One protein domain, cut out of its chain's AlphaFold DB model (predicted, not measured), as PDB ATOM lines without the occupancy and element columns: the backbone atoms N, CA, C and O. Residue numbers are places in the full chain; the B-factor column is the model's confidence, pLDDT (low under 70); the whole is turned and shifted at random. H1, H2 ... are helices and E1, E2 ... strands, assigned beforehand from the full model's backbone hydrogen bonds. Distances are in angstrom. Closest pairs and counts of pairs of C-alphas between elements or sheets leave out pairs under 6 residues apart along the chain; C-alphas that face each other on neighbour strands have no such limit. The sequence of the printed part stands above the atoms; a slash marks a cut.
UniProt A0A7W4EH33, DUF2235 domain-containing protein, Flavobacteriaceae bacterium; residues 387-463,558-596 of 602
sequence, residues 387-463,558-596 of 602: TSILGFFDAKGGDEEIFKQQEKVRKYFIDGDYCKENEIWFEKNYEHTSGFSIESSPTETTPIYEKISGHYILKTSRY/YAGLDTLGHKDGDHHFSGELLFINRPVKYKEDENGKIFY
ATOM      1  N   THR A 387     -28.731  22.583 317.358       82.25
ATOM      2  CA  THR A 387     -29.496  21.664 318.201       82.25
ATOM      3  C   THR A 387     -28.884  21.629 319.590       82.25
ATOM      4  O   THR A 387     -27.679  21.438 319.729       82.25
ATOM      5  N   SER A 388     -29.715  21.803 320.614       81.62
ATOM      6  CA  SER A 388     -29.274  21.803 322.011       81.62
ATOM      7  C   SER A 388     -30.201  20.940 322.856       81.62
ATOM      8  O   SER A 388     -31.403  20.854 322.597       81.62
ATOM      9  N   ILE A 389     -29.625  20.301 323.871       83.56
ATOM     10  CA  ILE A 389     -30.352  19.519 324.872       83.56
ATOM     11  C   ILE A 389     -30.438  20.384 326.122       83.56
ATOM     12  O   ILE A 389     -29.425  20.640 326.767       83.56
ATOM     13  N   LEU A 390     -31.626  20.892 326.428       84.44
ATOM     14  CA  LEU A 390     -31.854  21.874 327.492       84.44
ATOM     15  C   LEU A 390     -32.219  21.221 328.828       84.44
ATOM     16  O   LEU A 390     -32.141  21.866 329.867       84.44
ATOM     17  N   GLY A 391     -32.570  19.937 328.807       81.75
ATOM     18  CA  GLY A 391     -32.861  19.148 329.995       81.75
ATOM     19  C   GLY A 391     -33.008  17.671 329.653       81.75
ATOM     20  O   GLY A 391     -33.186  17.311 328.487       81.75
ATOM     21  N   PHE A 392     -32.936  16.829 330.674       80.75
ATOM     22  CA  PHE A 392     -33.218  15.401 330.594       80.75
ATOM     23  C   PHE A 392     -33.877  14.941 331.896       80.75
ATOM     24  O   PHE A 392     -33.642  15.531 332.952       80.75
ATOM     25  N   PHE A 393     -34.723  13.920 331.817       81.50
ATOM     26  CA  PHE A 393     -35.426  13.359 332.967       81.50
ATOM     27  C   PHE A 393     -35.945  11.955 332.660       81.50
ATOM     28  O   PHE A 393     -36.234  11.625 331.509       81.50
ATOM     29  N   ASP A 394     -36.111  11.145 333.701       81.56
ATOM     30  CA  ASP A 394     -36.806   9.865 333.607       81.56
ATOM     31  C   ASP A 394     -38.253  10.028 334.072       81.56
ATOM     32  O   ASP A 394     -38.525  10.725 335.049       81.56
ATOM     33  N   ALA A 395     -39.184   9.379 333.376       81.25
ATOM     34  CA  ALA A 395     -40.597   9.372 333.738       81.25
ATOM     35  C   ALA A 395     -41.203   7.973 333.563       81.25
ATOM     36  O   ALA A 395     -40.994   7.301 332.546       81.25
ATOM     37  N   LYS A 396     -41.968   7.523 334.557       80.56
ATOM     38  CA  LYS A 396     -42.784   6.303 334.512       80.56
ATOM     39  C   LYS A 396     -44.129   6.584 333.837       80.56
ATOM     40  O   LYS A 396     -44.523   7.732 333.627       80.56
ATOM     41  N   GLY A 397     -44.848   5.523 333.462       64.12
ATOM     42  CA  GLY A 397     -46.196   5.663 332.909       64.12
ATOM     43  C   GLY A 397     -47.130   6.337 333.919       64.12
ATOM     44  O   GLY A 397     -47.462   5.720 334.923       64.12
ATOM     45  N   GLY A 398     -47.537   7.583 333.647       66.94
ATOM     46  CA  GLY A 398     -48.424   8.368 334.517       66.94
ATOM     47  C   GLY A 398     -47.752   9.447 335.382       66.94
ATOM     48  O   GLY A 398     -48.456  10.086 336.157       66.94
ATOM     49  N   ASP A 399     -46.440   9.698 335.249       77.88
ATOM     50  CA  ASP A 399     -45.720  10.737 336.018       77.88
ATOM     51  C   ASP A 399     -46.048  12.173 335.549       77.88
ATOM     52  O   ASP A 399     -45.198  12.902 335.034       77.88
ATOM     53  N   GLU A 400     -47.295  12.615 335.735       82.31
ATOM     54  CA  GLU A 400     -47.748  13.955 335.331       82.31
ATOM     55  C   GLU A 400     -46.938  15.090 335.973       82.31
ATOM     56  O   GLU A 400     -46.745  16.134 335.353       82.31
ATOM     57  N   GLU A 401     -46.470  14.906 337.208       86.56
ATOM     58  CA  GLU A 401     -45.781  15.956 337.964       86.56
ATOM     59  C   GLU A 401     -44.412  16.303 337.364       86.56
ATOM     60  O   GLU A 401     -44.073  17.479 337.220       86.56
ATOM     61  N   ILE A 402     -43.651  15.294 336.926       86.56
ATOM     62  CA  ILE A 402     -42.353  15.511 336.275       86.56
ATOM     63  C   ILE A 402     -42.558  16.254 334.951       86.56
ATOM     64  O   ILE A 402     -41.862  17.233 334.682       86.56
ATOM     65  N   PHE A 403     -43.558  15.861 334.154       87.44
ATOM     66  CA  PHE A 403     -43.884  16.576 332.918       87.44
ATOM     67  C   PHE A 403     -44.346  18.015 333.180       87.44
ATOM     68  O   PHE A 403     -43.941  18.908 332.441       87.44
ATOM     69  N   LYS A 404     -45.116  18.279 334.246       89.62
ATOM     70  CA  LYS A 404     -45.500  19.648 334.645       89.62
ATOM     71  C   LYS A 404     -44.278  20.501 334.990       89.62
ATOM     72  O   LYS A 404     -44.190  21.640 334.535       89.62
ATOM     73  N   GLN A 405     -43.317  19.963 335.741       88.25
ATOM     74  CA  GLN A 405     -42.079  20.679 336.075       88.25
ATOM     75  C   GLN A 405     -41.227  20.965 334.834       88.25
ATOM     76  O   GLN A 405     -40.760  22.085 334.641       88.25
ATOM     77  N   GLN A 406     -41.061  19.977 333.958       90.19
ATOM     78  CA  GLN A 406     -40.279  20.136 332.731       90.19
ATOM     79  C   GLN A 406     -40.970  21.072 331.733       90.19
ATOM     80  O   GLN A 406     -40.306  21.821 331.018       90.19
ATOM     81  N   GLU A 407     -42.301  21.114 331.733       92.88
ATOM     82  CA  GLU A 407     -43.078  22.071 330.953       92.88
ATOM     83  C   GLU A 407     -42.866  23.515 331.432       92.88
ATOM     84  O   GLU A 407     -42.827  24.419 330.600       92.88
ATOM     85  N   LYS A 408     -42.639  23.761 332.733       92.88
ATOM     86  CA  LYS A 408     -42.215  25.095 333.202       92.88
ATOM     87  C   LYS A 408     -40.872  25.502 332.589       92.88
ATOM     88  O   LYS A 408     -40.715  26.643 332.159       92.88
ATOM     89  N   VAL A 409     -39.914  24.571 332.523       92.06
ATOM     90  CA  VAL A 409     -38.597  24.808 331.904       92.06
ATOM     91  C   VAL A 409     -38.755  25.079 330.408       92.06
ATOM     92  O   VAL A 409     -38.156  26.015 329.886       92.06
ATOM     93  N   ARG A 410     -39.604  24.316 329.713       94.25
ATOM     94  CA  ARG A 410     -39.928  24.556 328.301       94.25
ATOM     95  C   ARG A 410     -40.554  25.940 328.090       94.25
ATOM     96  O   ARG A 410     -40.070  26.684 327.239       94.25
ATOM     97  N   LYS A 411     -41.565  26.309 328.887       94.44
ATOM     98  CA  LYS A 411     -42.220  27.628 328.824       94.44
ATOM     99  C   LYS A 411     -41.259  28.773 329.069       94.44
ATOM    100  O   LYS A 411     -41.340  29.774 328.379       94.44
ATOM    101  N   TYR A 412     -40.306  28.611 329.977       94.12
ATOM    102  CA  TYR A 412     -39.299  29.631 330.224       94.12
ATOM    103  C   TYR A 412     -38.542  30.053 328.940       94.12
ATOM    104  O   TYR A 412     -38.313  31.244 328.723       94.12
ATOM    105  N   PHE A 413     -38.198  29.107 328.055       94.50
ATOM    106  CA  PHE A 413     -37.539  29.428 326.781       94.50
ATOM    107  C   PHE A 413     -38.484  30.061 325.751       94.50
ATOM    108  O   PHE A 413     -38.031  30.849 324.921       94.50
ATOM    109  N   ILE A 414     -39.771  29.726 325.802       94.88
ATOM    110  CA  ILE A 414     -40.794  30.227 324.875       94.88
ATOM    111  C   ILE A 414     -41.220  31.639 325.280       94.88
ATOM    112  O   ILE A 414     -41.077  32.572 324.500       94.88
ATOM    113  N   ASP A 415     -41.621  31.816 326.539       94.00
ATOM    114  CA  ASP A 415     -42.026  33.095 327.131       94.00
ATOM    115  C   ASP A 415     -40.866  34.102 327.208       94.00
ATOM    116  O   ASP A 415     -41.075  35.296 327.416       94.00
ATOM    117  N   GLY A 416     -39.627  33.610 327.122       93.50
ATOM    118  CA  GLY A 416     -38.415  34.418 327.039       93.50
ATOM    119  C   GLY A 416     -38.013  34.801 325.613       93.50
ATOM    120  O   GLY A 416     -36.947  35.393 325.457       93.50
ATOM    121  N   ASP A 417     -38.803  34.448 324.596       95.38
ATOM    122  CA  ASP A 417     -38.528  34.665 323.170       95.38
ATOM    123  C   ASP A 417     -37.238  34.001 322.660       95.38
ATOM    124  O   ASP A 417     -36.694  34.387 321.622       95.38
ATOM    125  N   TYR A 418     -36.725  32.986 323.361       93.25
ATOM    126  CA  TYR A 418     -35.583  32.217 322.873       93.25
ATOM    127  C   TYR A 418     -36.026  31.211 321.809       93.25
ATOM    128  O   TYR A 418     -35.359  31.068 320.790       93.25
ATOM    129  N   CYS A 419     -37.150  30.526 322.009       93.06
ATOM    130  CA  CYS A 419     -37.628  29.483 321.100       93.06
ATOM    131  C   CYS A 419     -39.090  29.703 320.724       93.06
ATOM    132  O   CYS A 419     -39.888  30.118 321.558       93.06
ATOM    133  N   LYS A 420     -39.475  29.333 319.502       94.31
ATOM    134  CA  LYS A 420     -40.895  29.167 319.158       94.31
ATOM    135  C   LYS A 420     -41.418  27.829 319.667       94.31
ATOM    136  O   LYS A 420     -40.663  26.870 319.812       94.31
ATOM    137  N   GLU A 421     -42.735  27.734 319.836       93.94
ATOM    138  CA  GLU A 421     -43.434  26.527 320.302       93.94
ATOM    139  C   GLU A 421     -43.029  25.255 319.529       93.94
ATOM    140  O   GLU A 421     -42.842  24.191 320.115       93.94
ATOM    141  N   ASN A 422     -42.854  25.372 318.209       94.75
ATOM    142  CA  ASN A 422     -42.500  24.274 317.305       94.75
ATOM    143  C   ASN A 422     -40.986  24.004 317.193       94.75
ATOM    144  O   ASN A 422     -40.583  23.094 316.471       94.75
ATOM    145  N   GLU A 423     -40.147  24.792 317.863       94.50
ATOM    146  CA  GLU A 423     -38.685  24.661 317.840       94.50
ATOM    147  C   GLU A 423     -38.134  23.949 319.080       94.50
ATOM    148  O   GLU A 423     -36.949  23.610 319.098       94.50
ATOM    149  N   ILE A 424     -38.981  23.701 320.087       94.88
ATOM    150  CA  ILE A 424     -38.634  23.069 321.362       94.88
ATOM    151  C   ILE A 424     -39.663  21.996 321.751       94.88
ATOM    152  O   ILE A 424     -40.859  22.267 321.873       94.88
ATOM    153  N   TRP A 425     -39.208  20.760 321.962       94.50
ATOM    154  CA  TRP A 425     -40.080  19.614 322.246       94.50
ATOM    155  C   TRP A 425     -39.429  18.603 323.192       94.50
ATOM    156  O   TRP A 425     -38.207  18.564 323.353       94.50
ATOM    157  N   PHE A 426     -40.266  17.761 323.799       91.50
ATOM    158  CA  PHE A 426     -39.812  16.579 324.524       91.50
ATOM    159  C   PHE A 426     -39.632  15.415 323.552       91.50
ATOM    160  O   PHE A 426     -40.554  15.052 322.823       91.50
ATOM    161  N   GLU A 427     -38.447  14.817 323.547       85.75
ATOM    162  CA  GLU A 427     -38.120  13.640 322.748       85.75
ATOM    163  C   GLU A 427     -37.803  12.485 323.690       85.75
ATOM    164  O   GLU A 427     -37.015  12.626 324.624       85.75
ATOM    165  N   LYS A 428     -38.428  11.334 323.462       83.50
ATOM    166  CA  LYS A 428     -38.084  10.122 324.195       83.50
ATOM    167  C   LYS A 428     -36.842   9.510 323.562       83.50
ATOM    168  O   LYS A 428     -36.885   9.131 322.396       83.50
ATOM    169  N   ASN A 429     -35.766   9.414 324.332       73.25
ATOM    170  CA  ASN A 429     -34.474   8.948 323.844       73.25
ATOM    171  C   ASN A 429     -34.357   7.413 323.934       73.25
ATOM    172  O   ASN A 429     -34.048   6.761 322.942       73.25
ATOM    173  N   TYR A 430     -34.668   6.817 325.095       70.94
ATOM    174  CA  TYR A 430     -34.671   5.357 325.279       70.94
ATOM    175  C   TYR A 430     -35.595   4.895 326.424       70.94
ATOM    176  O   TYR A 430     -36.199   5.709 327.125       70.94
ATOM    177  N   GLU A 431     -35.770   3.579 326.571       73.19
ATOM    178  CA  GLU A 431     -36.549   2.953 327.649       73.19
ATOM    179  C   GLU A 431     -35.630   2.208 328.614       73.19
ATOM    180  O   GLU A 431     -34.803   1.407 328.181       73.19
ATOM    181  N   HIS A 432     -35.810   2.440 329.916       65.94
ATOM    182  CA  HIS A 432     -35.184   1.641 330.965       65.94
ATOM    183  C   HIS A 432     -35.980   0.358 331.160       65.94
ATOM    184  O   HIS A 432     -37.195   0.402 331.395       65.94
ATOM    185  N   THR A 433     -35.298  -0.780 331.094       67.06
ATOM    186  CA  THR A 433     -35.889  -2.095 331.334       67.06
ATOM    187  C   THR A 433     -35.122  -2.845 332.420       67.06
ATOM    188  O   THR A 433     -33.895  -2.827 332.451       67.06
ATOM    189  N   SER A 434     -35.836  -3.510 333.327       59.84
ATOM    190  CA  SER A 434     -35.261  -4.472 334.272       59.84
ATOM    191  C   SER A 434     -35.472  -5.867 333.716       59.84
ATOM    192  O   SER A 434     -36.609  -6.267 333.470       59.84
ATOM    193  N   GLY A 435     -34.379  -6.596 333.509       56.22
ATOM    194  CA  GLY A 435     -34.415  -7.975 333.046       56.22
ATOM    195  C   GLY A 435     -34.217  -8.974 334.183       56.22
ATOM    196  O   GLY A 435     -33.340  -8.775 335.021       56.22
ATOM    197  N   PHE A 436     -34.962 -10.076 334.176       58.47
ATOM    198  CA  PHE A 436     -34.561 -11.305 334.861       58.47
ATOM    199  C   PHE A 436     -34.720 -12.495 333.913       58.47
ATOM    200  O   PHE A 436     -35.609 -12.521 333.062       58.47
ATOM    201  N   SER A 437     -33.825 -13.472 334.028       63.12
ATOM    202  CA  SER A 437     -33.870 -14.682 333.209       63.12
ATOM    203  C   SER A 437     -34.639 -15.768 333.941       63.12
ATOM    204  O   SER A 437     -34.363 -16.039 335.109       63.12
ATOM    205  N   ILE A 438     -35.576 -16.409 333.250       65.06
ATOM    206  CA  ILE A 438     -36.267 -17.596 333.756       65.06
ATOM    207  C   ILE A 438     -35.747 -18.808 332.988       65.06
ATOM    208  O   ILE A 438     -35.632 -18.753 331.763       65.06
ATOM    209  N   GLU A 439     -35.430 -19.900 333.681       63.69
ATOM    210  CA  GLU A 439     -35.149 -21.186 333.034       63.69
ATOM    211  C   GLU A 439     -36.431 -21.698 332.369       63.69
ATOM    212  O   GLU A 439     -37.397 -22.064 333.037       63.69
ATOM    213  N   SER A 440     -36.458 -21.677 331.036       70.50
ATOM    214  CA  SER A 440     -37.579 -22.172 330.236       70.50
ATOM    215  C   SER A 440     -37.410 -23.647 329.864       70.50
ATOM    216  O   SER A 440     -38.390 -24.303 329.516       70.50
ATOM    217  N   SER A 441     -36.186 -24.184 329.959       66.25
ATOM    218  CA  SER A 441     -35.870 -25.615 329.867       66.25
ATOM    219  C   SER A 441     -34.483 -25.915 330.484       66.25
ATOM    220  O   SER A 441     -33.741 -24.975 330.772       66.25
ATOM    221  N   PRO A 442     -34.069 -27.193 330.646       66.31
ATOM    222  CA  PRO A 442     -32.754 -27.561 331.200       66.31
ATOM    223  C   PRO A 442     -31.540 -27.009 330.434       66.31
ATOM    224  O   PRO A 442     -30.418 -27.080 330.929       66.31
ATOM    225  N   THR A 443     -31.745 -26.504 329.215       64.00
ATOM    226  CA  THR A 443     -30.696 -25.934 328.360       64.00
ATOM    227  C   THR A 443     -31.018 -24.524 327.865       64.00
ATOM    228  O   THR A 443     -30.224 -23.964 327.114       64.00
ATOM    229  N   GLU A 444     -32.155 -23.936 328.253       59.34
ATOM    230  CA  GLU A 444     -32.579 -22.618 327.771       59.34
ATOM    231  C   GLU A 444     -33.034 -21.707 328.909       59.34
ATOM    232  O   GLU A 444     -33.841 -22.075 329.765       59.34
ATOM    233  N   THR A 445     -32.555 -20.467 328.858       65.06
ATOM    234  CA  THR A 445     -33.049 -19.367 329.681       65.06
ATOM    235  C   THR A 445     -33.721 -18.342 328.781       65.06
ATOM    236  O   THR A 445     -33.181 -17.956 327.745       65.06
ATOM    237  N   THR A 446     -34.914 -17.901 329.174       71.88
ATOM    238  CA  THR A 446     -35.647 -16.835 328.492       71.88
ATOM    239  C   THR A 446     -35.483 -15.538 329.286       71.88
ATOM    240  O   THR A 446     -35.897 -15.489 330.449       71.88
ATOM    241  N   PRO A 447     -34.890 -14.480 328.704       67.50
ATOM    242  CA  PRO A 447     -34.835 -13.175 329.346       67.50
ATOM    243  C   PRO A 447     -36.212 -12.505 329.285       67.50
ATOM    244  O   PRO A 447     -36.779 -12.329 328.204       67.50
ATOM    245  N   ILE A 448     -36.746 -12.111 330.440       65.44
ATOM    246  CA  ILE A 448     -37.961 -11.300 330.545       65.44
ATOM    247  C   ILE A 448     -37.564  -9.894 330.957       65.44
ATOM    248  O   ILE A 448     -36.872  -9.718 331.954       65.44
ATOM    249  N   TYR A 449     -38.025  -8.906 330.194       68.19
ATOM    250  CA  TYR A 449     -37.791  -7.492 330.460       68.19
ATOM    251  C   TYR A 449     -39.090  -6.821 330.903       68.19
ATOM    252  O   TYR A 449     -40.091  -6.866 330.189       68.19
ATOM    253  N   GLU A 450     -39.060  -6.161 332.055       65.06
ATOM    254  CA  GLU A 450     -40.115  -5.263 332.520       65.06
ATOM    255  C   GLU A 450     -39.690  -3.810 332.293       65.06
ATOM    256  O   GLU A 450     -38.533  -3.444 332.503       65.06
ATOM    257  N   LYS A 451     -40.615  -2.963 331.841       68.38
ATOM    258  CA  LYS A 451     -40.349  -1.541 331.615       68.38
ATOM    259  C   LYS A 451     -40.386  -0.774 332.937       68.38
ATOM    260  O   LYS A 451     -41.422  -0.729 333.590       68.38
ATOM    261  N   ILE A 452     -39.290  -0.092 333.266       72.62
ATOM    262  CA  ILE A 452     -39.152   0.690 334.501       72.62
ATOM    263  C   ILE A 452     -39.587   2.143 334.279       72.62
ATOM    264  O   ILE A 452     -40.407   2.670 335.027       72.62
ATOM    265  N   SER A 453     -39.043   2.801 333.252       76.00
ATOM    266  CA  SER A 453     -39.286   4.216 332.934       76.00
ATOM    267  C   SER A 453     -38.852   4.541 331.499       76.00
ATOM    268  O   SER A 453     -38.147   3.770 330.849       76.00
ATOM    269  N   GLY A 454     -39.310   5.670 330.960       77.38
ATOM    270  CA  GLY A 454     -38.764   6.258 329.737       77.38
ATOM    271  C   GLY A 454     -37.795   7.389 330.070       77.38
ATOM    272  O   GLY A 454     -38.089   8.186 330.958       77.38
ATOM    273  N   HIS A 455     -36.688   7.475 329.335       80.81
ATOM    274  CA  HIS A 455     -35.766   8.603 329.387       80.81
ATOM    275  C   HIS A 455     -36.168   9.648 328.343       80.81
ATOM    276  O   HIS A 455     -36.259   9.347 327.146       80.81
ATOM    277  N   TYR A 456     -36.408  10.876 328.790       83.25
ATOM    278  CA  TYR A 456     -36.850  11.996 327.967       83.25
ATOM    279  C   TYR A 456     -35.815  13.113 327.982       83.25
ATOM    280  O   TYR A 456     -35.181  13.385 329.000       83.25
ATOM    281  N   ILE A 457     -35.686  13.799 326.851       85.25
ATOM    282  CA  ILE A 457     -34.867  14.998 326.704       85.25
ATOM    283  C   ILE A 457     -35.735  16.171 326.253       85.25
ATOM    284  O   ILE A 457     -36.629  16.015 325.424       85.25
ATOM    285  N   LEU A 458     -35.453  17.362 326.778       87.50
ATOM    286  CA  LEU A 458     -35.963  18.620 326.243       87.50
ATOM    287  C   LEU A 458     -34.980  19.109 325.187       87.50
ATOM    288  O   LEU A 458     -33.842  19.470 325.499       87.50
ATOM    289  N   LYS A 459     -35.408  19.106 323.931       86.19
ATOM    290  CA  LYS A 459     -34.553  19.384 322.780       86.19
ATOM    291  C   LYS A 459     -35.046  20.618 322.052       86.19
ATOM    292  O   LYS A 459     -36.246  20.809 321.882       86.19
ATOM    293  N   THR A 460     -34.106  21.439 321.604       88.31
ATOM    294  CA  THR A 460     -34.368  22.584 320.730       88.31
ATOM    295  C   THR A 460     -33.615  22.422 319.426       88.31
ATOM    296  O   THR A 460     -32.528  21.842 319.401       88.31
ATOM    297  N   SER A 461     -34.154  22.973 318.341       87.62
ATOM    298  CA  SER A 461     -33.479  22.955 317.049       87.62
ATOM    299  C   SER A 461     -33.849  24.183 316.215       87.62
ATOM    300  O   SER A 461     -34.948  24.248 315.669       87.62
ATOM    301  N   ARG A 462     -32.928  25.148 316.109       90.75
ATOM    302  CA  ARG A 462     -33.167  26.498 315.559       90.75
ATOM    303  C   ARG A 462     -32.130  26.873 314.505       90.75
ATOM    304  O   ARG A 462     -31.012  26.371 314.543       90.75
ATOM    305  N   TYR A 463     -32.468  27.785 313.602       89.94
ATOM    306  CA  TYR A 463     -31.457  28.501 312.822       89.94
ATOM    307  C   TYR A 463     -31.111  29.799 313.553       89.94
ATOM    308  O   TYR A 463     -32.003  30.602 313.812       89.94
ATOM    309  N   TYR A 558     -27.045  20.464 328.174       71.19
ATOM    310  CA  TYR A 558     -26.559  19.175 328.666       71.19
ATOM    311  C   TYR A 558     -25.951  18.291 327.563       71.19
ATOM    312  O   TYR A 558     -25.774  17.095 327.748       71.19
ATOM    313  N   ALA A 559     -25.611  18.846 326.396       58.28
ATOM    314  CA  ALA A 559     -24.763  18.138 325.434       58.28
ATOM    315  C   ALA A 559     -23.283  18.186 325.875       58.28
ATOM    316  O   ALA A 559     -22.757  19.271 326.131       58.28
ATOM    317  N   GLY A 560     -22.624  17.026 325.967       46.84
ATOM    318  CA  GLY A 560     -21.213  16.905 326.351       46.84
ATOM    319  C   GLY A 560     -20.952  15.584 327.075       46.84
ATOM    320  O   GLY A 560     -21.498  15.358 328.145       46.84
ATOM    321  N   LEU A 561     -20.126  14.731 326.464       40.06
ATOM    322  CA  LEU A 561     -19.931  13.304 326.755       40.06
ATOM    323  C   LEU A 561     -21.142  12.411 326.456       40.06
ATOM    324  O   LEU A 561     -22.282  12.747 326.750       40.06
ATOM    325  N   ASP A 562     -20.856  11.250 325.867       41.41
ATOM    326  CA  ASP A 562     -21.763  10.196 325.374       41.41
ATOM    327  C   ASP A 562     -22.601   9.516 326.488       41.41
ATOM    328  O   ASP A 562     -23.013   8.365 326.387       41.41
ATOM    329  N   THR A 563     -22.842  10.225 327.592       40.88
ATOM    330  CA  THR A 563     -23.589   9.782 328.771       40.88
ATOM    331  C   THR A 563     -25.046   9.513 328.437       40.88
ATOM    332  O   THR A 563     -25.582   8.513 328.884       40.88
ATOM    333  N   LEU A 564     -25.661  10.310 327.560       43.88
ATOM    334  CA  LEU A 564     -27.077  10.182 327.186       43.88
ATOM    335  C   LEU A 564     -27.413   8.894 326.404       43.88
ATOM    336  O   LEU A 564     -28.593   8.615 326.194       43.88
ATOM    337  N   GLY A 565     -26.405   8.132 325.963       41.12
ATOM    338  CA  GLY A 565     -26.551   6.814 325.337       41.12
ATOM    339  C   GLY A 565     -26.274   5.625 326.272       41.12
ATOM    340  O   GLY A 565     -26.410   4.479 325.837       41.12
ATOM    341  N   HIS A 566     -25.882   5.856 327.533       42.06
ATOM    342  CA  HIS A 566     -25.637   4.771 328.484       42.06
ATOM    343  C   HIS A 566     -26.952   4.085 328.883       42.06
ATOM    344  O   HIS A 566     -27.899   4.717 329.351       42.06
ATOM    345  N   LYS A 567     -26.994   2.765 328.667       38.62
ATOM    346  CA  LYS A 567     -28.173   1.902 328.862       38.62
ATOM    347  C   LYS A 567     -28.571   1.722 330.327       38.62
ATOM    348  O   LYS A 567     -29.715   1.371 330.596       38.62
ATOM    349  N   ASP A 568     -27.649   1.990 331.240       37.03
ATOM    350  CA  ASP A 568     -27.871   1.887 332.673       37.03
ATOM    351  C   ASP A 568     -28.226   3.297 333.152       37.03
ATOM    352  O   ASP A 568     -27.415   4.209 332.999       37.03
ATOM    353  N   GLY A 569     -29.445   3.511 333.655       36.88
ATOM    354  CA  GLY A 569     -29.993   4.814 334.079       36.88
ATOM    355  C   GLY A 569     -29.283   5.535 335.226       36.88
ATOM    356  O   GLY A 569     -29.886   6.347 335.922       36.88
ATOM    357  N   ASP A 570     -27.990   5.300 335.392       37.28
ATOM    358  CA  ASP A 570     -27.106   5.840 336.410       37.28
ATOM    359  C   ASP A 570     -26.484   7.192 336.005       37.28
ATOM    360  O   ASP A 570     -25.343   7.514 336.345       37.28
ATOM    361  N   HIS A 571     -27.265   8.068 335.356       47.00
ATOM    362  CA  HIS A 571     -26.894   9.489 335.188       47.00
ATOM    363  C   HIS A 571     -26.747  10.206 336.539       47.00
ATOM    364  O   HIS A 571     -26.088  11.238 336.635       47.00
ATOM    365  N   HIS A 572     -27.343   9.647 337.598       38.81
ATOM    366  CA  HIS A 572     -27.158  10.097 338.978       38.81
ATOM    367  C   HIS A 572     -25.744   9.821 339.520       38.81
ATOM    368  O   HIS A 572     -25.267  10.580 340.362       38.81
ATOM    369  N   PHE A 573     -25.057   8.772 339.047       33.53
ATOM    370  CA  PHE A 573     -23.736   8.378 339.560       33.53
ATOM    371  C   PHE A 573     -22.572   9.107 338.892       33.53
ATOM    372  O   PHE A 573     -21.499   9.229 339.482       33.53
ATOM    373  N   SER A 574     -22.767   9.605 337.674       40.56
ATOM    374  CA  SER A 574     -21.693  10.173 336.861       40.56
ATOM    375  C   SER A 574     -21.455  11.682 337.118       40.56
ATOM    376  O   SER A 574     -20.425  12.229 336.723       40.56
ATOM    377  N   GLY A 575     -22.314  12.307 337.938       43.88
ATOM    378  CA  GLY A 575     -22.065  13.573 338.638       43.88
ATOM    379  C   GLY A 575     -22.100  14.839 337.769       43.88
ATOM    380  O   GLY A 575     -22.034  14.802 336.545       43.88
ATOM    381  N   GLU A 576     -22.160  16.007 338.422       44.22
ATOM    382  CA  GLU A 576     -22.189  17.338 337.777       44.22
ATOM    383  C   GLU A 576     -20.969  17.649 336.874       44.22
ATOM    384  O   GLU A 576     -20.981  18.649 336.152       44.22
ATOM    385  N   LEU A 577     -19.929  16.804 336.894       44.72
ATOM    386  CA  LEU A 577     -18.649  17.011 336.209       44.72
ATOM    387  C   LEU A 577     -18.679  16.760 334.691       44.72
ATOM    388  O   LEU A 577     -17.791  17.243 333.992       44.72
ATOM    389  N   LEU A 578     -19.651  16.009 334.163       48.81
ATOM    390  CA  LEU A 578     -19.649  15.604 332.744       48.81
ATOM    391  C   LEU A 578     -20.253  16.661 331.808       48.81
ATOM    392  O   LEU A 578     -19.914  16.714 330.628       48.81
ATOM    393  N   PHE A 579     -21.081  17.565 332.335       59.34
ATOM    394  CA  PHE A 579     -21.774  18.583 331.545       59.34
ATOM    395  C   PHE A 579     -21.107  19.959 331.682       59.34
ATOM    396  O   PHE A 579     -21.563  20.822 332.431       59.34
ATOM    397  N   ILE A 580     -20.039  20.197 330.912       61.69
ATOM    398  CA  ILE A 580     -19.261  21.457 330.945       61.69
ATOM    399  C   ILE A 580     -20.139  22.695 330.678       61.69
ATOM    400  O   ILE A 580     -19.908  23.757 331.260       61.69
ATOM    401  N   ASN A 581     -21.162  22.558 329.831       70.94
ATOM    402  CA  ASN A 581     -22.087  23.633 329.470       70.94
ATOM    403  C   ASN A 581     -23.406  23.601 330.262       70.94
ATOM    404  O   ASN A 581     -24.359  24.265 329.862       70.94
ATOM    405  N   ARG A 582     -23.495  22.869 331.382       75.38
ATOM    406  CA  ARG A 582     -24.728  22.836 332.186       75.38
ATOM    407  C   ARG A 582     -25.152  24.244 332.632       75.38
ATOM    408  O   ARG A 582     -24.284  25.040 333.020       75.38
ATOM    409  N   PRO A 583     -26.456  24.566 332.617       84.31
ATOM    410  CA  PRO A 583     -26.944  25.779 333.253       84.31
ATOM    411  C   PRO A 583     -26.716  25.726 334.770       84.31
ATOM    412  O   PRO A 583     -26.636  24.651 335.373       84.31
ATOM    413  N   VAL A 584     -26.658  26.897 335.398       86.75
ATOM    414  CA  VAL A 584     -26.879  27.048 336.841       86.75
ATOM    415  C   VAL A 584     -28.251  26.491 337.216       86.75
ATOM    416  O   VAL A 584     -29.172  26.448 336.394       86.75
ATOM    417  N   LYS A 585     -28.419  26.086 338.475       87.50
ATOM    418  CA  LYS A 585     -29.739  25.689 338.966       87.50
ATOM    419  C   LYS A 585     -30.684  26.888 338.881       87.50
ATOM    420  O   LYS A 585     -30.367  27.965 339.387       87.50
ATOM    421  N   TYR A 586     -31.831  26.694 338.239       89.44
ATOM    422  CA  TYR A 586     -32.840  27.736 338.143       89.44
ATOM    423  C   TYR A 586     -33.503  28.005 339.498       89.44
ATOM    424  O   TYR A 586     -33.487  27.167 340.404       89.44
ATOM    425  N   LYS A 587     -34.096  29.189 339.622       92.31
ATOM    426  CA  LYS A 587     -34.913  29.620 340.758       92.31
ATOM    427  C   LYS A 587     -36.360  29.783 340.300       92.31
ATOM    428  O   LYS A 587     -36.606  29.975 339.111       92.31
ATOM    429  N   GLU A 588     -37.297  29.699 341.235       91.06
ATOM    430  CA  GLU A 588     -38.704  30.031 340.999       91.06
ATOM    431  C   GLU A 588     -39.047  31.322 341.748       91.06
ATOM    432  O   GLU A 588     -38.578  31.531 342.870       91.06
ATOM    433  N   ASP A 589     -39.819  32.201 341.110       89.44
ATOM    434  CA  ASP A 589     -40.416  33.357 341.777       89.44
ATOM    435  C   ASP A 589     -41.676  32.966 342.572       89.44
ATOM    436  O   ASP A 589     -42.090  31.806 342.599       89.44
ATOM    437  N   GLU A 590     -42.306  33.943 343.227       88.25
ATOM    438  CA  GLU A 590     -43.513  33.736 344.043       88.25
ATOM    439  C   GLU A 590     -44.708  33.176 343.246       88.25
ATOM    440  O   GLU A 590     -45.608  32.576 343.829       88.25
ATOM    441  N   ASN A 591     -44.706  33.325 341.916       85.56
ATOM    442  CA  ASN A 591     -45.735  32.810 341.014       85.56
ATOM    443  C   ASN A 591     -45.346  31.460 340.384       85.56
ATOM    444  O   ASN A 591     -46.049  30.960 339.503       85.56
ATOM    445  N   GLY A 592     -44.221  30.868 340.801       82.50
ATOM    446  CA  GLY A 592     -43.699  29.619 340.253       82.50
ATOM    447  C   GLY A 592     -43.080  29.762 338.860       82.50
ATOM    448  O   GLY A 592     -42.884  28.746 338.183       82.50
ATOM    449  N   LYS A 593     -42.787  30.991 338.405       87.38
ATOM    450  CA  LYS A 593     -42.091  31.242 337.140       87.38
ATOM    451  C   LYS A 593     -40.598  31.022 337.332       87.38
ATOM    452  O   LYS A 593     -39.978  31.542 338.259       87.38
ATOM    453  N   ILE A 594     -40.021  30.253 336.419       91.31
ATOM    454  CA  ILE A 594     -38.603  29.922 336.433       91.31
ATOM    455  C   ILE A 594     -37.769  31.122 335.961       91.31
ATOM    456  O   ILE A 594     -38.168  31.851 335.055       91.31
ATOM    457  N   PHE A 595     -36.587  31.308 336.546       90.88
ATOM    458  CA  PHE A 595     -35.539  32.172 336.014       90.88
ATOM    459  C   PHE A 595     -34.150  31.653 336.393       90.88
ATOM    460  O   PHE A 595     -33.976  30.916 337.364       90.88
ATOM    461  N   TYR A 596     -33.143  32.054 335.624       91.25
ATOM    462  CA  TYR A 596     -31.749  31.709 335.873       91.25
ATOM    463  C   TYR A 596     -30.971  32.963 336.240       91.25
ATOM    464  O   TYR A 596     -31.199  34.036 335.684       91.25
TER     465      TYR A 596
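What this domain is: This is residues 387 to 463 and 558 to 596 of the 602 residues of the protein "DUF2235 domain-containing protein" of Flavobacteriaceae bacterium (UniProt A0A7W4EH33). A long, twisted hairpin of E2 and E3 makes the longest axis; away from its turn, E1 pairs with E3 and H1 packs on the sheet, making two layers. The printed part has 116 residues, with two named helices and three named strands in the order E1, H1, E2, E3, H2 and no named element in residues 566 to 596; the sheet, E1 E3 E2, is antiparallel, the class mixed. The whole is loose, 63 by 30 by 29 A, radius of gyration of the C-alphas 18.0 A.

How they stand to each other: E1, residues 387 to 395, is antiparallel to E3, residues 444 to 462; N 390 and O 458 are within hydrogen-bond range, 2.8 A. H1, residues 400 to 415, has 11 of 12 O i to N i+4 pairs within range. It runs along the strands, height over the sheet 9.6 A; the closest C-alphas of E1 and H1, Ala 395 and Ile 402, are 6.9 A apart. E2, residues 424 to 441, forms a hairpin with E3, N 434 to O 450 2.8 A. E1, H1 and E2 make a split strand-helix-strand unit, E3 between its strands, with a right-handed crossover. H2, residues 562 to 565, too short for such pairs, only grazes the sheet.

Where its parts are: E1 spans 22.7 A from C-alpha 387 (-29.496, 21.664, 318.201), H1 21.6 A, E2 49.5 A, E3 50.6 A, and H2 5.9 A to C-alpha 565 (-26.551, 6.814, 325.337).

The domain as a whole: Residues 464 to 557 are cut out; C-alphas 463 and 558 are 19.0 A apart. No link printed whole is long. Mean pLDDT of the printed part is 74.4; residues 559 to 580 are among those under 70.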